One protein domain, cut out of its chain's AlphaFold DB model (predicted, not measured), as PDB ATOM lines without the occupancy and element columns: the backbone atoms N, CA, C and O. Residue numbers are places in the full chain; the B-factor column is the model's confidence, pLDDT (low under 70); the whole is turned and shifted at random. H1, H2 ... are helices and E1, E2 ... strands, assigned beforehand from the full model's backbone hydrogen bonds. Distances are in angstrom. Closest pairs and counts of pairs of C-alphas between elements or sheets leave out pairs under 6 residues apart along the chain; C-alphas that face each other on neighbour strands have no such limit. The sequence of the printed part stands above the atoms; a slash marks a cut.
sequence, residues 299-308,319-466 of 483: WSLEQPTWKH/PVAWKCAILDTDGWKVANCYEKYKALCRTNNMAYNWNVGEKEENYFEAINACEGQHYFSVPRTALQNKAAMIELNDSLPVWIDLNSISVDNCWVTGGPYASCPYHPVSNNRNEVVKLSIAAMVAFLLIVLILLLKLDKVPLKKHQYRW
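AT A GLANCE: This is residues 299 to 308 and 319 to 466 of the 483 residues of an uncharacterized protein of Trichomonascus ciferrii (UniProt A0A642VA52). A small compact head, built of a strongly twisted, branched six-stranded sheet with H1 packed on it, has a long arm sticking out, residues 426 to 466, which holds the long helix H2 and the short H3. The arm makes the length: the C-alphas span 108 by 32 by 27 A, and the whole is extended, with a radius of gyration of the C-alphas of 29.5 A. The printed part has 158 residues, under half of them in named elements, in the order E1 E2 E3 E4 E5 H1 E6 H2 H3; the class is mixed, helices and strands. E3 and E6 are parallel, the sheet's other neighbour pairs antiparallel.

HOW THE PARTS SIT: E1, residues 322 to 328, and E2, residues 331 to 336, form an antiparallel hairpin, with N 326 and O 333 within hydrogen-bond range at 2.9 A. E3, residues 341 to 347, and E4, residues 354 to 361, form another, with N 345 and O 355 at 2.8 A; E4 bends by 73 degrees at residue 358. E5, residues 374 to 376, is antiparallel to E3, with N 346 and O 375 at 2.9 A. H1, residues 382 to 391, is on the sheet at a height of 7.1 A; its closest C-alpha pair with E4 is Ala 388 and Trp 354, 5.6 A. E6, residues 398 to 403, has E1 on one side, N 327 and O 398 at 2.9 A, and E3 on the other side, N 399 and O 342 at 2.8 A. H2, residues 429 to 454, and H3, residues 463 to 466, are apart. Every O i to N i+4 pair is within hydrogen-bond range in H1 and H2; H3 is too short for one.

IN THESE COORDINATES: E1 begins at C-alpha 322 (498.969, 218.272, 488.750). E3 is 19.0 A long and H2 36.5 A. H3 ends at C-alpha 466 (429.344, 189.545, 524.747).

THE WHOLE: Residues 309 to 318 are not printed, a gap of 13.2 A between C-alphas 308 and 319. The links E4 to E5 and E6 to H2 are long. The pLDDT is under 70 at residues 306 to 308, 422 to 431 and 454 to 466.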
ATOM      1  N   TRP A 299     497.677 228.017 476.230       92.50
ATOM      2  CA  TRP A 299     498.082 226.644 476.498       92.50
ATOM      3  C   TRP A 299     498.916 226.076 475.352       92.50
ATOM      4  O   TRP A 299     498.736 226.430 474.183       92.50
ATOM      5  N   SER A 300     499.848 225.183 475.688       90.56
ATOM      6  CA  SER A 300     500.478 224.339 474.682       90.56
ATOM      7  C   SER A 300     499.451 223.367 474.091       90.56
ATOM      8  O   SER A 300     498.375 223.149 474.655       90.56
ATOM      9  N   LEU A 301     499.786 222.751 472.958       84.19
ATOM     10  CA  LEU A 301     498.923 221.737 472.352       84.19
ATOM     11  C   LEU A 301     498.613 220.621 473.365       84.19
ATOM     12  O   LEU A 301     499.477 220.230 474.151       84.19
ATOM     13  N   GLU A 302     497.363 220.151 473.355       82.81
ATOM     14  CA  GLU A 302     496.814 219.129 474.266       82.81
ATOM     15  C   GLU A 302     496.779 219.496 475.765       82.81
ATOM     16  O   GLU A 302     496.380 218.669 476.587       82.81
ATOM     17  N   GLN A 303     497.140 220.726 476.144       87.25
ATOM     18  CA  GLN A 303     497.036 221.214 477.520       87.25
ATOM     19  C   GLN A 303     495.779 222.080 477.723       87.25
ATOM     20  O   GLN A 303     495.328 222.749 476.793       87.25
ATOM     21  N   PRO A 304     495.215 222.121 478.944       87.56
ATOM     22  CA  PRO A 304     495.593 221.330 480.116       87.56
ATOM     23  C   PRO A 304     495.166 219.858 479.977       87.56
ATOM     24  O   PRO A 304     494.022 219.578 479.616       87.56
ATOM     25  N   THR A 305     496.050 218.895 480.281       78.19
ATOM     26  CA  THR A 305     495.666 217.474 480.161       78.19
ATOM     27  C   THR A 305     494.882 216.990 481.385       78.19
ATOM     28  O   THR A 305     495.242 217.238 482.534       78.19
ATOM     29  N   TRP A 306     493.822 216.215 481.142       62.41
ATOM     30  CA  TRP A 306     493.039 215.544 482.192       62.41
ATOM     31  C   TRP A 306     493.720 214.267 482.734       62.41
ATOM     32  O   TRP A 306     493.367 213.752 483.795       62.41
ATOM     33  N   LYS A 307     494.704 213.719 482.007       60.69
ATOM     34  CA  LYS A 307     495.247 212.365 482.235       60.69
ATOM     35  C   LYS A 307     496.196 212.240 483.428       60.69
ATOM     36  O   LYS A 307     496.677 211.145 483.699       60.69
ATOM     37  N   HIS A 308     496.447 213.316 484.165       58.78
ATOM     38  CA  HIS A 308     497.307 213.260 485.345       58.78
ATOM     39  C   HIS A 308     496.631 212.625 486.575       58.78
ATOM     40  O   HIS A 308     497.287 212.389 487.589       58.78
ATOM     41  N   PRO A 319     504.811 214.061 497.055       77.69
ATOM     42  CA  PRO A 319     503.450 214.575 496.928       77.69
ATOM     43  C   PRO A 319     503.130 214.990 495.478       77.69
ATOM     44  O   PRO A 319     503.914 215.668 494.811       77.69
ATOM     45  N   VAL A 320     501.954 214.577 494.989       81.19
ATOM     46  CA  VAL A 320     501.514 214.786 493.600       81.19
ATOM     47  C   VAL A 320     500.265 215.666 493.556       81.19
ATOM     48  O   VAL A 320     499.227 215.314 494.118       81.19
ATOM     49  N   ALA A 321     500.349 216.798 492.855       86.81
ATOM     50  CA  ALA A 321     499.229 217.692 492.569       86.81
ATOM     51  C   ALA A 321     499.395 218.376 491.199       86.81
ATOM     52  O   ALA A 321     499.898 219.490 491.108       86.81
ATOM     53  N   TRP A 322     498.933 217.737 490.123       89.81
ATOM     54  CA  TRP A 322     498.969 218.272 488.750       89.81
ATOM     55  C   TRP A 322     497.879 219.322 488.500       89.81
ATOM     56  O   TRP A 322     496.907 219.073 487.789       89.81
ATOM     57  N   LYS A 323     497.995 220.476 489.164       92.06
ATOM     58  CA  LYS A 323     496.965 221.532 489.178       92.06
ATOM     59  C   LYS A 323     497.524 222.947 489.032       92.06
ATOM     60  O   LYS A 323     496.768 223.911 489.139       92.06
ATOM     61  N   CYS A 324     498.825 223.082 488.810       94.38
ATOM     62  CA  CYS A 324     499.507 224.367 488.718       94.38
ATOM     63  C   CYS A 324     500.022 224.578 487.300       94.38
ATOM     64  O   CYS A 324     500.384 223.611 486.633       94.38
ATOM     65  N   ALA A 325     500.011 225.820 486.822       96.12
ATOM     66  CA  ALA A 325     500.459 226.130 485.473       96.12
ATOM     67  C   ALA A 325     501.880 226.702 485.475       96.12
ATOM     68  O   ALA A 325     502.230 227.533 486.317       96.12
ATOM     69  N   ILE A 326     502.669 226.281 484.493       96.75
ATOM     70  CA  ILE A 326     503.977 226.848 484.160       96.75
ATOM     71  C   ILE A 326     503.926 227.479 482.772       96.75
ATOM     72  O   ILE A 326     503.160 227.040 481.912       96.75
ATOM     73  N   LEU A 327     504.758 228.491 482.554       96.62
ATOM     74  CA  LEU A 327     505.114 228.968 481.224       96.62
ATOM     75  C   LEU A 327     506.338 228.185 480.745       96.62
ATOM     76  O   LEU A 327     507.361 228.171 481.428       96.62
ATOM     77  N   ASP A 328     506.219 227.555 479.580       94.38
ATOM     78  CA  ASP A 328     507.277 226.813 478.894       94.38
ATOM     79  C   ASP A 328     507.514 227.412 477.490       94.38
ATOM     80  O   ASP A 328     506.802 228.318 477.043       94.38
ATOM     81  N   THR A 329     508.531 226.914 476.794       89.69
ATOM     82  CA  THR A 329     509.009 227.352 475.471       89.69
ATOM     83  C   THR A 329     507.947 227.328 474.367       89.69
ATOM     84  O   THR A 329     508.029 228.105 473.420       89.69
ATOM     85  N   ASP A 330     506.925 226.482 474.486       87.25
ATOM     86  CA  ASP A 330     505.854 226.281 473.504       87.25
ATOM     87  C   ASP A 330     504.457 226.686 474.016       87.25
ATOM     88  O   ASP A 330     503.453 226.429 473.340       87.25
ATOM     89  N   GLY A 331     504.368 227.321 475.190       91.38
ATOM     90  CA  GLY A 331     503.119 227.788 475.800       91.38
ATOM     91  C   GLY A 331     502.949 227.333 477.248       91.38
ATOM     92  O   GLY A 331     503.897 226.916 477.910       91.38
ATOM     93  N   TRP A 332     501.730 227.446 477.775       95.50
ATOM     94  CA  TRP A 332     501.445 227.062 479.158       95.50
ATOM     95  C   TRP A 332     501.243 225.555 479.278       95.50
ATOM     96  O   TRP A 332     500.565 224.949 478.445       95.50
ATOM     97  N   LYS A 333     501.774 224.962 480.347       95.12
ATOM     98  CA  LYS A 333     501.631 223.533 480.658       95.12
ATOM     99  C   LYS A 333     501.167 223.323 482.087       95.12
ATOM    100  O   LYS A 333     501.401 224.160 482.957       95.12
ATOM    101  N   VAL A 334     500.512 222.192 482.324       94.25
ATOM    102  CA  VAL A 334     500.189 221.736 483.677       94.25
ATOM    103  C   VAL A 334     501.412 221.052 484.278       94.25
ATOM    104  O   VAL A 334     502.004 220.175 483.655       94.25
ATOM    105  N   ALA A 335     501.756 221.436 485.500       93.25
ATOM    106  CA  ALA A 335     502.863 220.898 486.274       93.25
ATOM    107  C   ALA A 335     502.397 220.450 487.664       93.25
ATOM    108  O   ALA A 335     501.313 220.825 488.143       93.25
ATOM    109  N   ASN A 336     503.221 219.635 488.323       92.94
ATOM    110  CA  ASN A 336     502.964 219.223 489.693       92.94
ATOM    111  C   ASN A 336     503.302 220.388 490.637       92.94
ATOM    112  O   ASN A 336     504.443 220.820 490.709       92.94
ATOM    113  N   CYS A 337     502.331 220.877 491.409       94.12
ATOM    114  CA  CYS A 337     502.474 222.042 492.291       94.12
ATOM    115  C   CYS A 337     503.617 221.942 493.324       94.12
ATOM    116  O   CYS A 337     504.013 222.962 493.888       94.12
ATOM    117  N   TYR A 338     504.112 220.731 493.607       93.81
ATOM    118  CA  TYR A 338     505.236 220.478 494.515       93.81
ATOM    119  C   TYR A 338     506.612 220.493 493.831       93.81
ATOM    120  O   TYR A 338     507.629 220.434 494.526       93.81
ATOM    121  N   GLU A 339     506.661 220.560 492.499       94.69
ATOM    122  CA  GLU A 339     507.902 220.780 491.753       94.69
ATOM    123  C   GLU A 339     508.479 222.159 492.063       94.69
ATOM    124  O   GLU A 339     507.782 223.055 492.540       94.69
ATOM    125  N   LYS A 340     509.778 222.325 491.820       95.50
ATOM    126  CA  LYS A 340     510.474 223.580 492.080       95.50
ATOM    127  C   LYS A 340     510.758 224.284 490.767       95.50
ATOM    128  O   LYS A 340     511.524 223.780 489.955       95.50
ATOM    129  N   TYR A 341     510.159 225.454 490.603       96.62
ATOM    130  CA  TYR A 341     510.433 226.368 489.501       96.62
ATOM    131  C   TYR A 341     510.572 227.776 490.062       96.62
ATOM    132  O   TYR A 341     510.129 228.077 491.174       96.62
ATOM    133  N   LYS A 342     511.194 228.663 489.296       96.75
ATOM    134  CA  LYS A 342     511.217 230.078 489.656       96.75
ATOM    135  C   LYS A 342     509.873 230.729 489.332       96.75
ATOM    136  O   LYS A 342     509.172 230.292 488.423       96.75
ATOM    137  N   ALA A 343     509.511 231.780 490.060       96.38
ATOM    138  CA  ALA A 343     508.265 232.509 489.838       96.38
ATOM    139  C   ALA A 343     508.382 233.539 488.706       96.38
ATOM    140  O   ALA A 343     509.374 234.265 488.635       96.38
ATOM    141  N   LEU A 344     507.349 233.648 487.866       96.56
ATOM    142  CA  LEU A 344     507.201 234.736 486.905       96.56
ATOM    143  C   LEU A 344     506.752 236.018 487.617       96.56
ATOM    144  O   LEU A 344     505.639 236.113 488.145       96.56
ATOM    145  N   CYS A 345     507.611 237.026 487.587       95.38
ATOM    146  CA  CYS A 345     507.424 238.286 488.281       95.38
ATOM    147  C   CYS A 345     507.147 239.412 487.285       95.38
ATOM    148  O   CYS A 345     507.934 239.660 486.374       95.38
ATOM    149  N   ARG A 346     506.042 240.137 487.476       93.06
ATOM    150  CA  ARG A 346     505.713 241.326 486.680       93.06
ATOM    151  C   ARG A 346     506.057 242.595 487.438       93.06
ATOM    152  O   ARG A 346     505.718 242.722 488.614       93.06
ATOM    153  N   THR A 347     506.644 243.563 486.746       91.12
ATOM    154  CA  THR A 347     506.915 244.888 487.312       91.12
ATOM    155  C   THR A 347     505.631 245.711 487.454       91.12
ATOM    156  O   THR A 347     504.810 245.792 486.535       91.12
ATOM    157  N   ASN A 348     505.454 246.378 488.598       85.06
ATOM    158  CA  ASN A 348     504.310 247.257 488.846       85.06
ATOM    159  C   ASN A 348     504.126 248.297 487.728       85.06
ATOM    160  O   ASN A 348     505.064 248.985 487.333       85.06
ATOM    161  N   ASN A 349     502.888 248.438 487.241       81.56
ATOM    162  CA  ASN A 349     502.483 249.375 486.181       81.56
ATOM    163  C   ASN A 349     503.178 249.202 484.814       81.56
ATOM    164  O   ASN A 349     502.900 249.980 483.903       81.56
ATOM    165  N   MET A 350     504.016 248.180 484.624       86.00
ATOM    166  CA  MET A 350     504.627 247.859 483.333       86.00
ATOM    167  C   MET A 350     504.045 246.542 482.824       86.00
ATOM    168  O   MET A 350     504.127 245.510 483.484       86.00
ATOM    169  N   ALA A 351     503.374 246.577 481.673       85.75
ATOM    170  CA  ALA A 351     502.610 245.424 481.206       85.75
ATOM    171  C   ALA A 351     503.434 244.312 480.565       85.75
ATOM    172  O   ALA A 351     503.004 243.162 480.599       85.75
ATOM    173  N   TYR A 352     504.590 244.673 480.018       89.19
ATOM    174  CA  TYR A 352     505.428 243.809 479.188       89.19
ATOM    175  C   TYR A 352     506.807 243.550 479.777       89.19
ATOM    176  O   TYR A 352     507.591 242.898 479.116       89.19
ATOM    177  N   ASN A 353     507.088 244.083 480.966       90.81
ATOM    178  CA  ASN A 353     508.369 243.905 481.632       90.81
ATOM    179  C   ASN A 353     508.239 242.765 482.644       90.81
ATOM    180  O   ASN A 353     507.531 242.906 483.657       90.81
ATOM    181  N   TRP A 354     508.887 241.653 482.328       93.56
ATOM    182  CA  TRP A 354     508.885 240.424 483.095       93.56
ATOM    183  C   TRP A 354     510.284 240.111 483.609       93.56
ATOM    184  O   TRP A 354     511.301 240.348 482.968       93.56
ATOM    185  N   ASN A 355     510.321 239.547 484.805       94.38
ATOM    186  CA  ASN A 355     511.532 239.045 485.422       94.38
ATOM    187  C   ASN A 355     511.220 237.718 486.119       94.38
ATOM    188  O   ASN A 355     510.062 237.312 486.243       94.38
ATOM    189  N   VAL A 356     512.255 237.050 486.597       95.00
ATOM    190  CA  VAL A 356     512.158 235.776 487.294       95.00
ATOM    191  C   VAL A 356     512.564 235.965 488.751       95.00
ATOM    192  O   VAL A 356     513.483 236.727 489.053       95.00
ATOM    193  N   GLY A 357     511.879 235.276 489.660       92.62
ATOM    194  CA  GLY A 357     512.279 235.209 491.064       92.62
ATOM    195  C   GLY A 357     513.680 234.611 491.238       92.62
ATOM    196  O   GLY A 357     514.150 233.824 490.415       92.62
ATOM    197  N   GLU A 358     514.363 234.959 492.327       89.62
ATOM    198  CA  GLU A 358     515.750 234.517 492.548       89.62
ATOM    199  C   GLU A 358     515.860 233.018 492.856       89.62
ATOM    200  O   GLU A 358     516.860 232.379 492.521       89.62
ATOM    201  N   LYS A 359     514.830 232.455 493.497       92.06
ATOM    202  CA  LYS A 359     514.824 231.087 494.022       92.06
ATOM    203  C   LYS A 359     513.801 230.213 493.315       92.06
ATOM    204  O   LYS A 359     512.733 230.671 492.910       92.06
ATOM    205  N   GLU A 360     514.154 228.940 493.202       95.12
ATOM    206  CA  GLU A 360     513.244 227.881 492.786       95.12
ATOM    207  C   GLU A 360     512.471 227.381 493.999       95.12
ATOM    208  O   GLU A 360     513.058 226.841 494.939       95.12
ATOM    209  N   GLU A 361     511.156 227.538 493.956       94.44
ATOM    210  CA  GLU A 361     510.260 227.184 495.051       94.44
ATOM    211  C   GLU A 361     509.068 226.384 494.512       94.44
ATOM    212  O   GLU A 361     508.815 226.324 493.302       94.44
ATOM    213  N   ASN A 362     508.324 225.750 495.416       95.12
ATOM    214  CA  ASN A 362     507.045 225.150 495.046       95.12
ATOM    215  C   ASN A 362     506.001 226.235 494.726       95.12
ATOM    216  O   ASN A 362     506.153 227.404 495.094       95.12
ATOM    217  N   TYR A 363     504.906 225.852 494.065       95.38
ATOM    218  CA  TYR A 363     503.875 226.816 493.670       95.38
ATOM    219  C   TYR A 363     503.256 227.558 494.869       95.38
ATOM    220  O   TYR A 363     502.896 228.732 494.770       95.38
ATOM    221  N   PHE A 364     503.139 226.890 496.021       94.06
ATOM    222  CA  PHE A 364     502.540 227.466 497.227       94.06
ATOM    223  C   PHE A 364     503.389 228.599 497.823       94.06
ATOM    224  O   PHE A 364     502.850 229.511 498.450       94.06
ATOM    225  N   GLU A 365     504.700 228.558 497.598       94.12
ATOM    226  CA  GLU A 365     505.678 229.534 498.083       94.12
ATOM    227  C   GLU A 365     506.011 230.612 497.035       94.12
ATOM    228  O   GLU A 365     506.463 231.701 497.397       94.12
ATOM    229  N   ALA A 366     505.689 230.372 495.757       93.00
ATOM    230  CA  ALA A 366     505.956 231.282 494.636       93.00
ATOM    231  C   ALA A 366     505.356 232.693 494.806       93.00
ATOM    232  O   ALA A 366     505.895 233.661 494.270       93.00
ATOM    233  N   ILE A 367     504.288 232.847 495.600       91.00
ATOM    234  CA  ILE A 367     503.675 234.155 495.889       91.00
ATOM    235  C   ILE A 367     504.643 235.146 496.555       91.00
ATOM    236  O   ILE A 367     504.512 236.352 496.360       91.00
ATOM    237  N   ASN A 368     505.629 234.643 497.305       90.62
ATOM    238  CA  ASN A 368     506.624 235.452 498.013       90.62
ATOM    239  C   ASN A 368     507.980 235.504 497.288       90.62
ATOM    240  O   ASN A 368     508.927 236.072 497.823       90.62
ATOM    241  N   ALA A 369     508.098 234.899 496.102       91.38
ATOM    242  CA  ALA A 369     509.375 234.771 495.396       91.38
ATOM    243  C   ALA A 369     509.786 236.035 494.616       91.38
ATOM    244  O   ALA A 369     510.942 236.158 494.212       91.38
ATOM    245  N   CYS A 370     508.856 236.968 494.390       92.06
ATOM    246  CA  CYS A 370     509.116 238.232 493.704       92.06
ATOM    247  C   CYS A 370     509.432 239.345 494.710       92.06
ATOM    248  O   CYS A 370     508.643 239.601 495.619       92.06
ATOM    249  N   GLU A 371     510.554 240.042 494.522       88.81
ATOM    250  CA  GLU A 371     511.011 241.095 495.436       88.81
ATOM    251  C   GLU A 371     510.812 242.523 494.885       88.81
ATOM    252  O   GLU A 371     510.726 242.780 493.675       88.81
ATOM    253  N   GLY A 372     510.777 243.498 495.799       87.19
ATOM    254  CA  GLY A 372     510.764 244.925 495.474       87.19
ATOM    255  C   GLY A 372     509.456 245.401 494.835       87.19
ATOM    256  O   GLY A 372     508.399 245.365 495.456       87.19
ATOM    257  N   GLN A 373     509.539 245.924 493.605       88.00
ATOM    258  CA  GLN A 373     508.386 246.432 492.844       88.00
ATOM    259  C   GLN A 373     507.759 245.386 491.908       88.00
ATOM    260  O   GLN A 373     506.980 245.751 491.023       88.00
ATOM    261  N   HIS A 374     508.097 244.110 492.084       91.69
ATOM    262  CA  HIS A 374     507.590 243.017 491.266       91.69
ATOM    263  C   HIS A 374     506.623 242.153 492.068       91.69
ATOM    264  O   HIS A 374     506.754 242.026 493.284       91.69
ATOM    265  N   TYR A 375     505.664 241.540 491.386       92.69
ATOM    266  CA  TYR A 375     504.708 240.629 492.005       92.69
ATOM    267  C   TYR A 375     504.489 239.397 491.132       92.69
ATOM    268  O   TYR A 375     504.596 239.464 489.903       92.69
ATOM    269  N   PHE A 376     504.174 238.274 491.777       94.62
ATOM    270  CA  PHE A 376     503.854 237.029 491.090       94.62
ATOM    271  C   PHE A 376     502.591 237.219 490.247       94.62
ATOM    272  O   PHE A 376     501.562 237.668 490.755       94.62
ATOM    273  N   SER A 377     502.683 236.961 488.942       93.81
ATOM    274  CA  SER A 377     501.621 237.305 487.994       93.81
ATOM    275  C   SER A 377     501.558 236.318 486.832       93.81
ATOM    276  O   SER A 377     502.463 235.524 486.598       93.81
ATOM    277  N   VAL A 378     500.475 236.408 486.065       94.12
ATOM    278  CA  VAL A 378     500.272 235.684 484.807       94.12
ATOM    279  C   VAL A 378     500.146 236.668 483.633       94.12
ATOM    280  O   VAL A 378     499.576 237.756 483.821       94.12
ATOM    281  N   PRO A 379     500.654 236.343 482.428       93.88
ATOM    282  CA  PRO A 379     500.367 237.118 481.229       93.88
ATOM    283  C   PRO A 379     498.865 237.109 480.922       93.88
ATOM    284  O   PRO A 379     498.224 236.064 480.940       93.88
ATOM    285  N   ARG A 380     498.278 238.278 480.643       89.00
ATOM    286  CA  ARG A 380     496.820 238.421 480.428       89.00
ATOM    287  C   ARG A 380     496.415 238.585 478.966       89.00
ATOM    288  O   ARG A 380     495.231 238.619 478.656       89.00
ATOM    289  N   THR A 381     497.392 238.748 478.080       88.62
ATOM    290  CA  THR A 381     497.188 238.912 476.636       88.62
ATOM    291  C   THR A 381     498.278 238.147 475.897       88.62
ATOM    292  O   THR A 381     499.367 237.973 476.447       88.62
ATOM    293  N   ALA A 382     498.023 237.784 474.639       90.38
ATOM    294  CA  ALA A 382     499.012 237.125 473.790       90.38
ATOM    295  C   ALA A 382     500.339 237.904 473.714       90.38
ATOM    296  O   ALA A 382     501.406 237.334 473.909       90.38
ATOM    297  N   LEU A 383     500.271 239.233 473.581       88.69
ATOM    298  CA  LEU A 383     501.454 240.102 473.545       88.69
ATOM    299  C   LEU A 383     502.240 240.108 474.862       88.69
ATOM    300  O   LEU A 383     503.464 240.141 474.852       88.69
ATOM    301  N   GLN A 384     501.546 240.056 476.004       91.06
ATOM    302  CA  GLN A 384     502.206 239.923 477.306       91.06
ATOM    303  C   GLN A 384     502.912 238.575 477.436       91.06
ATOM    304  O   GLN A 384     504.007 238.521 477.985       91.06
ATOM    305  N   ASN A 385     502.292 237.509 476.925       93.25
ATOM    306  CA  ASN A 385     502.875 236.174 476.933       93.25
ATOM    307  C   ASN A 385     504.116 236.112 476.046       93.25
ATOM    308  O   ASN A 385     505.156 235.631 476.476       93.25
ATOM    309  N   LYS A 386     504.024 236.680 474.840       90.94
ATOM    310  CA  LYS A 386     505.139 236.761 473.900       90.94
ATOM    311  C   LYS A 386     506.314 237.554 474.472       90.94
ATOM    312  O   LYS A 386     507.444 237.096 474.367       90.94
ATOM    313  N   ALA A 387     506.046 238.691 475.123       91.69
ATOM    314  CA  ALA A 387     507.078 239.463 475.814       91.69
ATOM    315  C   ALA A 387     507.797 238.620 476.879       91.69
ATOM    316  O   ALA A 387     509.018 238.529 476.850       91.69
ATOM    317  N   ALA A 388     507.039 237.932 477.741       93.38
ATOM    318  CA  ALA A 388     507.605 237.062 478.771       93.38
ATOM    319  C   ALA A 388     508.453 235.926 478.174       93.38
ATOM    320  O   ALA A 388     509.533 235.643 478.674       93.38
ATOM    321  N   MET A 389     508.001 235.292 477.089       92.06
ATOM    322  CA  MET A 389     508.758 234.221 476.429       92.06
ATOM    323  C   MET A 389     510.076 234.721 475.823       92.06
ATOM    324  O   MET A 389     511.088 234.035 475.936       92.06
ATOM    325  N   ILE A 390     510.081 235.909 475.206       90.50
ATOM    326  CA  ILE A 390     511.295 236.505 474.623       90.50
ATOM    327  C   ILE A 390     512.276 236.921 475.727       90.50
ATOM    328  O   ILE A 390     513.462 236.620 475.631       90.50
ATOM    329  N   GLU A 391     511.798 237.592 476.779       91.38
ATOM    330  CA  GLU A 391     512.646 238.063 477.885       91.38
ATOM    331  C   GLU A 391     513.241 236.910 478.704       91.38
ATOM    332  O   GLU A 391     514.350 237.033 479.222       91.38
ATOM    333  N   LEU A 392     512.520 235.790 478.820       92.62
ATOM    334  CA  LEU A 392     512.848 234.712 479.756       92.62
ATOM    335  C   LEU A 392     513.301 233.415 479.095       92.62
ATOM    336  O   LEU A 392     513.378 232.405 479.789       92.62
ATOM    337  N   ASN A 393     513.614 233.425 477.800       89.00
ATOM    338  CA  ASN A 393     513.930 232.222 477.023       89.00
ATOM    339  C   ASN A 393     514.947 231.283 477.713       89.00
ATOM    340  O   ASN A 393     514.761 230.072 477.720       89.00
ATOM    341  N   ASP A 394     515.966 231.842 478.374       89.75
ATOM    342  CA  ASP A 394     517.019 231.074 479.061       89.75
ATOM    343  C   ASP A 394     516.636 230.591 480.479       89.75
ATOM    344  O   ASP A 394     517.395 229.865 481.118       89.75
ATOM    345  N   SER A 395     515.491 231.027 481.010       93.38
ATOM    346  CA  SER A 395     515.015 230.736 482.374       93.38
ATOM    347  C   SER A 395     513.718 229.924 482.419       93.38
ATOM    348  O   SER A 395     513.229 229.643 483.512       93.38
ATOM    349  N   LEU A 396     513.151 229.562 481.265       94.25
ATOM    350  CA  LEU A 396     511.986 228.680 481.185       94.25
ATOM    351  C   LEU A 396     512.369 227.238 481.584       94.25
ATOM    352  O   LEU A 396     513.475 226.794 481.269       94.25
ATOM    353  N   PRO A 397     511.467 226.477 482.230       96.25
ATOM    354  CA  PRO A 397     510.101 226.843 482.611       96.25
ATOM    355  C   PRO A 397     510.000 227.625 483.934       96.25
ATOM    356  O   PRO A 397     510.798 227.446 484.854       96.25
ATOM    357  N   VAL A 398     508.959 228.455 484.054       97.12
ATOM    358  CA  VAL A 398     508.673 229.263 485.259       97.12
ATOM    359  C   VAL A 398     507.223 229.120 485.714       97.12
ATOM    360  O   VAL A 398     506.320 228.941 484.896       97.12
ATOM    361  N   TRP A 399     506.973 229.249 487.018       97.62
ATOM    362  CA  TRP A 399     505.617 229.327 487.560       97.62
ATOM    363  C   TRP A 399     504.900 230.573 487.049       97.62
ATOM    364  O   TRP A 399     505.473 231.659 487.057       97.62
ATOM    365  N   ILE A 400     503.622 230.440 486.700       97.12
ATOM    366  CA  ILE A 400     502.723 231.573 486.440       97.12
ATOM    367  C   ILE A 400     501.601 231.582 487.470       97.12
ATOM    368  O   ILE A 400     501.206 230.519 487.937       97.12
ATOM    369  N   ASP A 401     501.065 232.750 487.834       96.06
ATOM    370  CA  ASP A 401     499.968 232.851 488.817       96.06
ATOM    371  C   ASP A 401     498.633 232.333 488.251       96.06
ATOM    372  O   ASP A 401     497.716 233.098 487.958       96.06
ATOM    373  N   LEU A 402     498.548 231.017 488.041       96.00
ATOM    374  CA  LEU A 402     497.377 230.316 487.545       96.00
ATOM    375  C   LEU A 402     497.349 228.872 488.075       96.00
ATOM    376  O   LEU A 402     498.296 228.106 487.889       96.00
ATOM    377  N   ASN A 403     496.248 228.485 488.718       94.12
ATOM    378  CA  ASN A 403     496.063 227.132 489.239       94.12
ATOM    379  C   ASN A 403     494.593 226.696 489.241       94.12
ATOM    380  O   ASN A 403     493.691 227.523 489.147       94.12
ATOM    381  N   SER A 404     494.369 225.392 489.382       92.62
ATOM    382  CA  SER A 404     493.057 224.753 489.544       92.62
ATOM    383  C   SER A 404     492.962 223.954 490.853       92.62
ATOM    384  O   SER A 404     492.287 222.928 490.935       92.62
ATOM    385  N   ILE A 405     493.662 224.405 491.906       90.00
ATOM    386  CA  ILE A 405     493.770 223.680 493.186       90.00
ATOM    387  C   ILE A 405     492.403 223.548 493.865       90.00
ATOM    388  O   ILE A 405     492.017 222.442 494.251       90.00
ATOM    389  N   SER A 406     491.676 224.663 493.986       86.38
ATOM    390  CA  SER A 406     490.407 224.747 494.719       86.38
ATOM    391  C   SER A 406     489.283 223.914 494.098       86.38
ATOM    392  O   SER A 406     488.518 223.281 494.823       86.38
ATOM    393  N   VAL A 407     489.163 223.930 492.768       84.75
ATOM    394  CA  VAL A 407     488.143 223.193 492.007       84.75
ATOM    395  C   VAL A 407     488.783 222.683 490.720       84.75
ATOM    396  O   VAL A 407     489.377 223.467 489.977       84.75
ATOM    397  N   ASP A 408     488.633 221.384 490.453       83.00
ATOM    398  CA  ASP A 408     489.165 220.752 489.244       83.00
ATOM    399  C   ASP A 408     488.672 221.478 487.984       83.00
ATOM    400  O   ASP A 408     487.495 221.824 487.870       83.00
ATOM    401  N   ASN A 409     489.587 221.713 487.040       82.56
ATOM    402  CA  ASN A 409     489.355 222.450 485.791       82.56
ATOM    403  C   ASN A 409     488.880 223.910 485.945       82.56
ATOM    404  O   ASN A 409     488.557 224.543 484.941       82.56
ATOM    405  N   CYS A 410     488.888 224.488 487.151       87.31
ATOM    406  CA  CYS A 410     488.667 225.920 487.342       87.31
ATOM    407  C   CYS A 410     489.999 226.652 487.517       87.31
ATOM    408  O   CYS A 410     490.495 226.805 488.632       87.31
ATOM    409  N   TRP A 411     490.578 227.101 486.405       90.38
ATOM    410  CA  TRP A 411     491.843 227.831 486.396       90.38
ATOM    411  C   TRP A 411     491.648 229.289 486.826       90.38
ATOM    412  O   TRP A 411     490.952 230.056 486.160       90.38
ATOM    413  N   VAL A 412     492.264 229.666 487.944       92.00
ATOM    414  CA  VAL A 412     492.133 230.985 488.574       92.00
ATOM    415  C   VAL A 412     493.485 231.562 488.976       92.00
ATOM    416  O   VAL A 412     494.445 230.834 489.221       92.00
ATOM    417  N   THR A 413     493.535 232.890 489.042       92.38
ATOM    418  CA  THR A 413     494.686 233.680 489.505       92.38
ATOM    419  C   THR A 413     494.474 234.127 490.952       92.38
ATOM    420  O   THR A 413     493.324 234.243 491.386       92.38
ATOM    421  N   GLY A 414     495.534 234.505 491.664       89.62
ATOM    422  CA  GLY A 414     495.456 234.965 493.058       89.62
ATOM    423  C   GLY A 414     496.124 234.013 494.049       89.62
ATOM    424  O   GLY A 414     495.753 233.986 495.225       89.62
ATOM    425  N   GLY A 415     497.091 233.229 493.577       88.81
ATOM    426  CA  GLY A 415     497.877 232.308 494.376       88.81
ATOM    427  C   GLY A 415     497.160 230.997 494.723       88.81
ATOM    428  O   GLY A 415     496.055 230.714 494.247       88.81
ATOM    429  N   PRO A 416     497.774 230.174 495.589       86.62
ATOM    430  CA  PRO A 416     497.325 228.808 495.872       86.62
ATOM    431  C   PRO A 416     495.969 228.709 496.586       86.62
ATOM    432  O   PRO A 416     495.375 227.635 496.633       86.62
ATOM    433  N   TYR A 417     495.482 229.815 497.153       87.12
ATOM    434  CA  TYR A 417     494.228 229.879 497.910       87.12
ATOM    435  C   TYR A 417     493.107 230.606 497.152       87.12
ATOM    436  O   TYR A 417     492.067 230.927 497.735       87.12
ATOM    437  N   ALA A 418     493.305 230.892 495.863       88.12
ATOM    438  CA  ALA A 418     492.297 231.528 495.030       88.12
ATOM    439  C   ALA A 418     491.028 230.664 494.936       88.12
ATOM    440  O   ALA A 418     491.077 229.447 494.746       88.12
ATOM    441  N   SER A 419     489.868 231.302 495.076       86.44
ATOM    442  CA  SER A 419     488.567 230.633 494.982       86.44
ATOM    443  C   SER A 419     488.014 230.710 493.560       86.44
ATOM    444  O   SER A 419     488.119 231.747 492.909       86.44
ATOM    445  N   CYS A 420     487.388 229.626 493.093       84.62
ATOM    446  CA  CYS A 420     486.721 229.589 491.794       84.62
ATOM    447  C   CYS A 420     485.475 230.498 491.804       84.62
ATOM    448  O   CYS A 420     484.578 230.262 492.613       84.62
ATOM    449  N   PRO A 421     485.368 231.512 490.926       76.75
ATOM    450  CA  PRO A 421     484.201 232.394 490.908       76.75
ATOM    451  C   PRO A 421     482.972 231.740 490.253       76.75
ATOM    452  O   PRO A 421     481.847 232.087 490.594       76.75
ATOM    453  N   TYR A 422     483.180 230.786 489.338       67.44
ATOM    454  CA  TYR A 422     482.119 230.139 488.545       67.44
ATOM    455  C   TYR A 422     481.469 228.946 489.251       67.44
ATOM    456  O   TYR A 422     480.332 228.582 488.974       67.44
ATOM    457  N   HIS A 423     482.187 228.359 490.200       64.81
ATOM    458  CA  HIS A 423     481.632 227.458 491.189       64.81
ATOM    459  C   HIS A 423     481.810 228.151 492.527       64.81
ATOM    460  O   HIS A 423     482.828 227.901 493.180       64.81
ATOM    461  N   PRO A 424     480.868 229.023 492.957       54.12
ATOM    462  CA  PRO A 424     480.842 229.390 494.360       54.12
ATOM    463  C   PRO A 424     480.820 228.058 495.082       54.12
ATOM    464  O   PRO A 424     479.910 227.264 494.844       54.12
ATOM    465  N   VAL A 425     481.878 227.763 495.841       48.56
ATOM    466  CA  VAL A 425     481.984 226.526 496.603       48.56
ATOM    467  C   VAL A 425     480.749 226.540 497.482       48.56
ATOM    468  O   VAL A 425     480.702 227.255 498.486       48.56
ATOM    469  N   SER A 426     479.686 225.869 497.033       43.66
ATOM    470  CA  SER A 426     478.442 225.830 497.759       43.66
ATOM    471  C   SER A 426     478.827 224.995 498.941       43.66
ATOM    472  O   SER A 426     478.996 223.785 498.832       43.66
ATOM    473  N   ASN A 427     479.128 225.671 500.042       45.97
ATOM    474  CA  ASN A 427     479.483 225.014 501.267       45.97
ATOM    475  C   ASN A 427     478.328 224.038 501.496       45.97
ATOM    476  O   ASN A 427     477.193 224.478 501.712       45.97
ATOM    477  N   ASN A 428     478.593 222.732 501.355       52.31
ATOM    478  CA  ASN A 428     477.576 221.676 501.295       52.31
ATOM    479  C   ASN A 428     476.648 221.689 502.518       52.31
ATOM    480  O   ASN A 428     475.648 220.989 502.539       52.31
ATOM    481  N   ARG A 429     476.924 222.522 503.529       56.88
ATOM    482  CA  ARG A 429     476.011 222.902 504.607       56.88
ATOM    483  C   ARG A 429     474.575 223.137 504.140       56.88
ATOM    484  O   ARG A 429     473.690 222.576 504.765       56.88
ATOM    485  N   ASN A 430     474.309 223.884 503.066       58.97
ATOM    486  CA  ASN A 430     472.912 224.140 502.674       58.97
ATOM    487  C   ASN A 430     472.219 222.910 502.066       58.97
ATOM    488  O   ASN A 430     471.027 222.713 502.296       58.97
ATOM    489  N   GLU A 431     472.942 222.055 501.344       60.84
ATOM    490  CA  GLU A 431     472.389 220.796 500.827       60.84
ATOM    491  C   GLU A 431     472.254 219.735 501.921       60.84
ATOM    492  O   GLU A 431     471.221 219.079 502.011       60.84
ATOM    493  N   VAL A 432     473.227 219.640 502.830       70.44
ATOM    494  CA  VAL A 432     473.180 218.776 504.018       70.44
ATOM    495  C   VAL A 432     472.053 219.202 504.961       70.44
ATOM    496  O   VAL A 432     471.385 218.346 505.535       70.44
ATOM    497  N   VAL A 433     471.787 220.504 505.101       74.44
ATOM    498  CA  VAL A 433     470.642 221.019 505.870       74.44
ATOM    499  C   VAL A 433     469.317 220.670 505.190       74.44
ATOM    500  O   VAL A 433     468.388 220.229 505.859       74.44
ATOM    501  N   LYS A 434     469.212 220.788 503.860       77.69
ATOM    502  CA  LYS A 434     468.005 220.357 503.131       77.69
ATOM    503  C   LYS A 434     467.786 218.842 503.242       77.69
ATOM    504  O   LYS A 434     466.660 218.408 503.483       77.69
ATOM    505  N   LEU A 435     468.854 218.051 503.137       83.75
ATOM    506  CA  LEU A 435     468.820 216.594 503.277       83.75
ATOM    507  C   LEU A 435     468.458 216.168 504.709       83.75
ATOM    508  O   LEU A 435     467.684 215.231 504.890       83.75
ATOM    509  N   SER A 436     468.957 216.872 505.730       84.62
ATOM    510  CA  SER A 436     468.652 216.571 507.134       84.62
ATOM    511  C   SER A 436     467.218 216.936 507.514       84.62
ATOM    512  O   SER A 436     466.562 216.153 508.201       84.62
ATOM    513  N   ILE A 437     466.686 218.057 507.013       86.69
ATOM    514  CA  ILE A 437     465.269 218.418 507.180       86.69
ATOM    515  C   ILE A 437     464.380 217.369 506.499       86.69
ATOM    516  O   ILE A 437     463.440 216.871 507.119       86.69
ATOM    517  N   ALA A 438     464.699 216.974 505.262       89.00
ATOM    518  CA  ALA A 438     463.952 215.938 504.548       89.00
ATOM    519  C   ALA A 438     463.984 214.586 505.289       89.00
ATOM    520  O   ALA A 438     462.943 213.946 505.451       89.00
ATOM    521  N   ALA A 439     465.149 214.179 505.803       92.19
ATOM    522  CA  ALA A 439     465.302 212.956 506.588       92.19
ATOM    523  C   ALA A 439     464.522 213.005 507.912       92.19
ATOM    524  O   ALA A 439     463.891 212.017 508.288       92.19
ATOM    525  N   MET A 440     464.510 214.150 508.600       94.31
ATOM    526  CA  MET A 440     463.754 214.337 509.842       94.31
ATOM    527  C   MET A 440     462.243 214.232 509.603       94.31
ATOM    528  O   MET A 440     461.547 213.544 510.350       94.31
ATOM    529  N   VAL A 441     461.736 214.867 508.543       94.00
ATOM    530  CA  VAL A 441     460.316 214.786 508.167       94.00
ATOM    531  C   VAL A 441     459.939 213.352 507.788       94.00
ATOM    532  O   VAL A 441     458.931 212.840 508.269       94.00
ATOM    533  N   ALA A 442     460.766 212.667 506.992       93.19
ATOM    534  CA  ALA A 442     460.540 211.268 506.635       93.19
ATOM    535  C   ALA A 442     460.525 210.354 507.873       93.19
ATOM    536  O   ALA A 442     459.642 209.507 508.004       93.19
ATOM    537  N   PHE A 443     461.450 210.559 508.814       94.94
ATOM    538  CA  PHE A 443     461.490 209.818 510.072       94.94
ATOM    539  C   PHE A 443     460.230 210.048 510.918       94.94
ATOM    540  O   PHE A 443     459.626 209.083 511.384       94.94
ATOM    541  N   LEU A 444     459.782 211.300 511.064       95.25
ATOM    542  CA  LEU A 444     458.544 211.626 511.780       95.25
ATOM    543  C   LEU A 444     457.320 210.961 511.143       95.25
ATOM    544  O   LEU A 444     456.487 210.407 511.859       95.25
ATOM    545  N   LEU A 445     457.228 210.960 509.811       94.19
ATOM    546  CA  LEU A 445     456.151 210.280 509.091       94.19
ATOM    547  C   LEU A 445     456.188 208.761 509.312       94.19
ATOM    548  O   LEU A 445     455.144 208.159 509.552       94.19
ATOM    549  N   ILE A 446     457.373 208.142 509.297       93.81
ATOM    550  CA  ILE A 446     457.537 206.709 509.588       93.81
ATOM    551  C   ILE A 446     457.102 206.388 511.022       93.81
ATOM    552  O   ILE A 446     456.367 205.421 511.231       93.81
ATOM    553  N   VAL A 447     457.505 207.200 512.004       93.00
ATOM    554  CA  VAL A 447     457.095 207.039 513.409       93.00
ATOM    555  C   VAL A 447     455.583 207.187 513.552       93.00
ATOM    556  O   VAL A 447     454.954 206.362 514.210       93.00
ATOM    557  N   LEU A 448     454.976 208.179 512.897       91.31
ATOM    558  CA  LEU A 448     453.530 208.386 512.925       91.31
ATOM    559  C   LEU A 448     452.777 207.191 512.320       91.31
ATOM    560  O   LEU A 448     451.809 206.709 512.903       91.31
ATOM    561  N   ILE A 449     453.258 206.650 511.194       89.19
ATOM    562  CA  ILE A 449     452.712 205.431 510.580       89.19
ATOM    563  C   ILE A 449     452.843 204.232 511.531       89.19
ATOM    564  O   ILE A 449     451.902 203.447 511.657       89.19
ATOM    565  N   LEU A 450     453.979 204.089 512.220       86.12
ATOM    566  CA  LEU A 450     454.206 203.041 513.219       86.12
ATOM    567  C   LEU A 450     453.245 203.160 514.405       86.12
ATOM    568  O   LEU A 450     452.633 202.164 514.781       86.12
ATOM    569  N   LEU A 451     453.052 204.364 514.947       83.69
ATOM    570  CA  LEU A 451     452.102 204.623 516.030       83.69
ATOM    571  C   LEU A 451     450.663 204.304 515.603       83.69
ATOM    572  O   LEU A 451     449.959 203.598 516.317       83.69
ATOM    573  N   LEU A 452     450.256 204.712 514.398       79.75
ATOM    574  CA  LEU A 452     448.939 204.381 513.839       79.75
ATOM    575  C   LEU A 452     448.761 202.875 513.577       79.75
ATOM    576  O   LEU A 452     447.643 202.361 513.637       79.75
ATOM    577  N   LYS A 453     449.846 202.144 513.287       72.88
ATOM    578  CA  LYS A 453     449.815 200.676 513.184       72.88
ATOM    579  C   LYS A 453     449.757 199.987 514.546       72.88
ATOM    580  O   LYS A 453     449.129 198.937 514.636       72.88
ATOM    581  N   LEU A 454     450.366 200.567 515.580       67.62
ATOM    582  CA  LEU A 454     450.279 200.081 516.961       67.62
ATOM    583  C   LEU A 454     448.900 200.342 517.582       67.62
ATOM    584  O   LEU A 454     448.467 199.572 518.435       67.62
ATOM    585  N   ASP A 455     448.175 201.355 517.099       60.28
ATOM    586  CA  ASP A 455     446.809 201.666 517.543       60.28
ATOM    587  C   ASP A 455     445.740 200.727 516.942       60.28
ATOM    588  O   ASP A 455     444.564 200.746 517.317       60.28
ATOM    589  N   LYS A 456     446.139 199.809 516.048       55.34
ATOM    590  CA  LYS A 456     445.286 198.689 515.635       55.34
ATOM    591  C   LYS A 456     445.394 197.512 516.621       55.34
ATOM    592  O   LYS A 456     445.951 196.466 516.310       55.34
ATOM    593  N   VAL A 457     444.640 197.681 517.719       53.75
ATOM    594  CA  VAL A 457     443.820 196.667 518.431       53.75
ATOM    595  C   VAL A 457     444.492 195.881 519.585       53.75
ATOM    596  O   VAL A 457     445.376 195.056 519.369       53.75
ATOM    597  N   PRO A 458     443.914 195.978 520.808       47.97
ATOM    598  CA  PRO A 458     443.227 194.807 521.361       47.97
ATOM    599  C   PRO A 458     441.769 195.107 521.774       47.97
ATOM    600  O   PRO A 458     441.456 195.390 522.929       47.97
ATOM    601  N   LEU A 459     440.835 194.887 520.846       52.19
ATOM    602  CA  LEU A 459     439.436 194.520 521.096       52.19
ATOM    603  C   LEU A 459     439.404 193.094 521.673       52.19
ATOM    604  O   LEU A 459     438.931 192.152 521.047       52.19
ATOM    605  N   LYS A 460     439.965 192.896 522.865       53.91
ATOM    606  CA  LYS A 460     439.903 191.619 523.592       53.91
ATOM    607  C   LYS A 460     439.934 191.866 525.099       53.91
ATOM    608  O   LYS A 460     440.870 191.486 525.789       53.91
ATOM    609  N   LYS A 461     438.885 192.496 525.637       52.34
ATOM    610  CA  LYS A 461     438.651 192.502 527.098       52.34
ATOM    611  C   LYS A 461     437.244 192.111 527.556       52.34
ATOM    612  O   LYS A 461     437.042 191.940 528.750       52.34
ATOM    613  N   HIS A 462     436.287 191.861 526.656       55.81
ATOM    614  CA  HIS A 462     434.908 191.537 527.064       55.81
ATOM    615  C   HIS A 462     434.234 190.388 526.293       55.81
ATOM    616  O   HIS A 462     433.019 190.397 526.111       55.81
ATOM    617  N   GLN A 463     434.971 189.340 525.908       60.59
ATOM    618  CA  GLN A 463     434.356 188.145 525.297       60.59
ATOM    619  C   GLN A 463     433.298 187.481 526.205       60.59
ATOM    620  O   GLN A 463     432.289 186.983 525.711       60.59
ATOM    621  N   TYR A 464     433.465 187.540 527.532       60.97
ATOM    622  CA  TYR A 464     432.493 186.969 528.474       60.97
ATOM    623  C   TYR A 464     431.182 187.773 528.548       60.97
ATOM    624  O   TYR A 464     430.098 187.201 528.644       60.97
ATOM    625  N   ARG A 465     431.259 189.109 528.447       63.75
ATOM    626  CA  ARG A 465     430.082 189.994 528.492       63.75
ATOM    627  C   ARG A 465     429.277 189.918 527.190       63.75
ATOM    628  O   ARG A 465     428.054 189.931 527.242       63.75
ATOM    629  N   TRP A 466     429.963 189.749 526.058       63.94
ATOM    630  CA  TRP A 466     429.344 189.545 524.747       63.94
ATOM    631  C   TRP A 466     428.612 188.206 524.630       63.94
ATOM    632  O   TRP A 466     427.472 188.194 524.183       63.94
TER     633      TRP A 466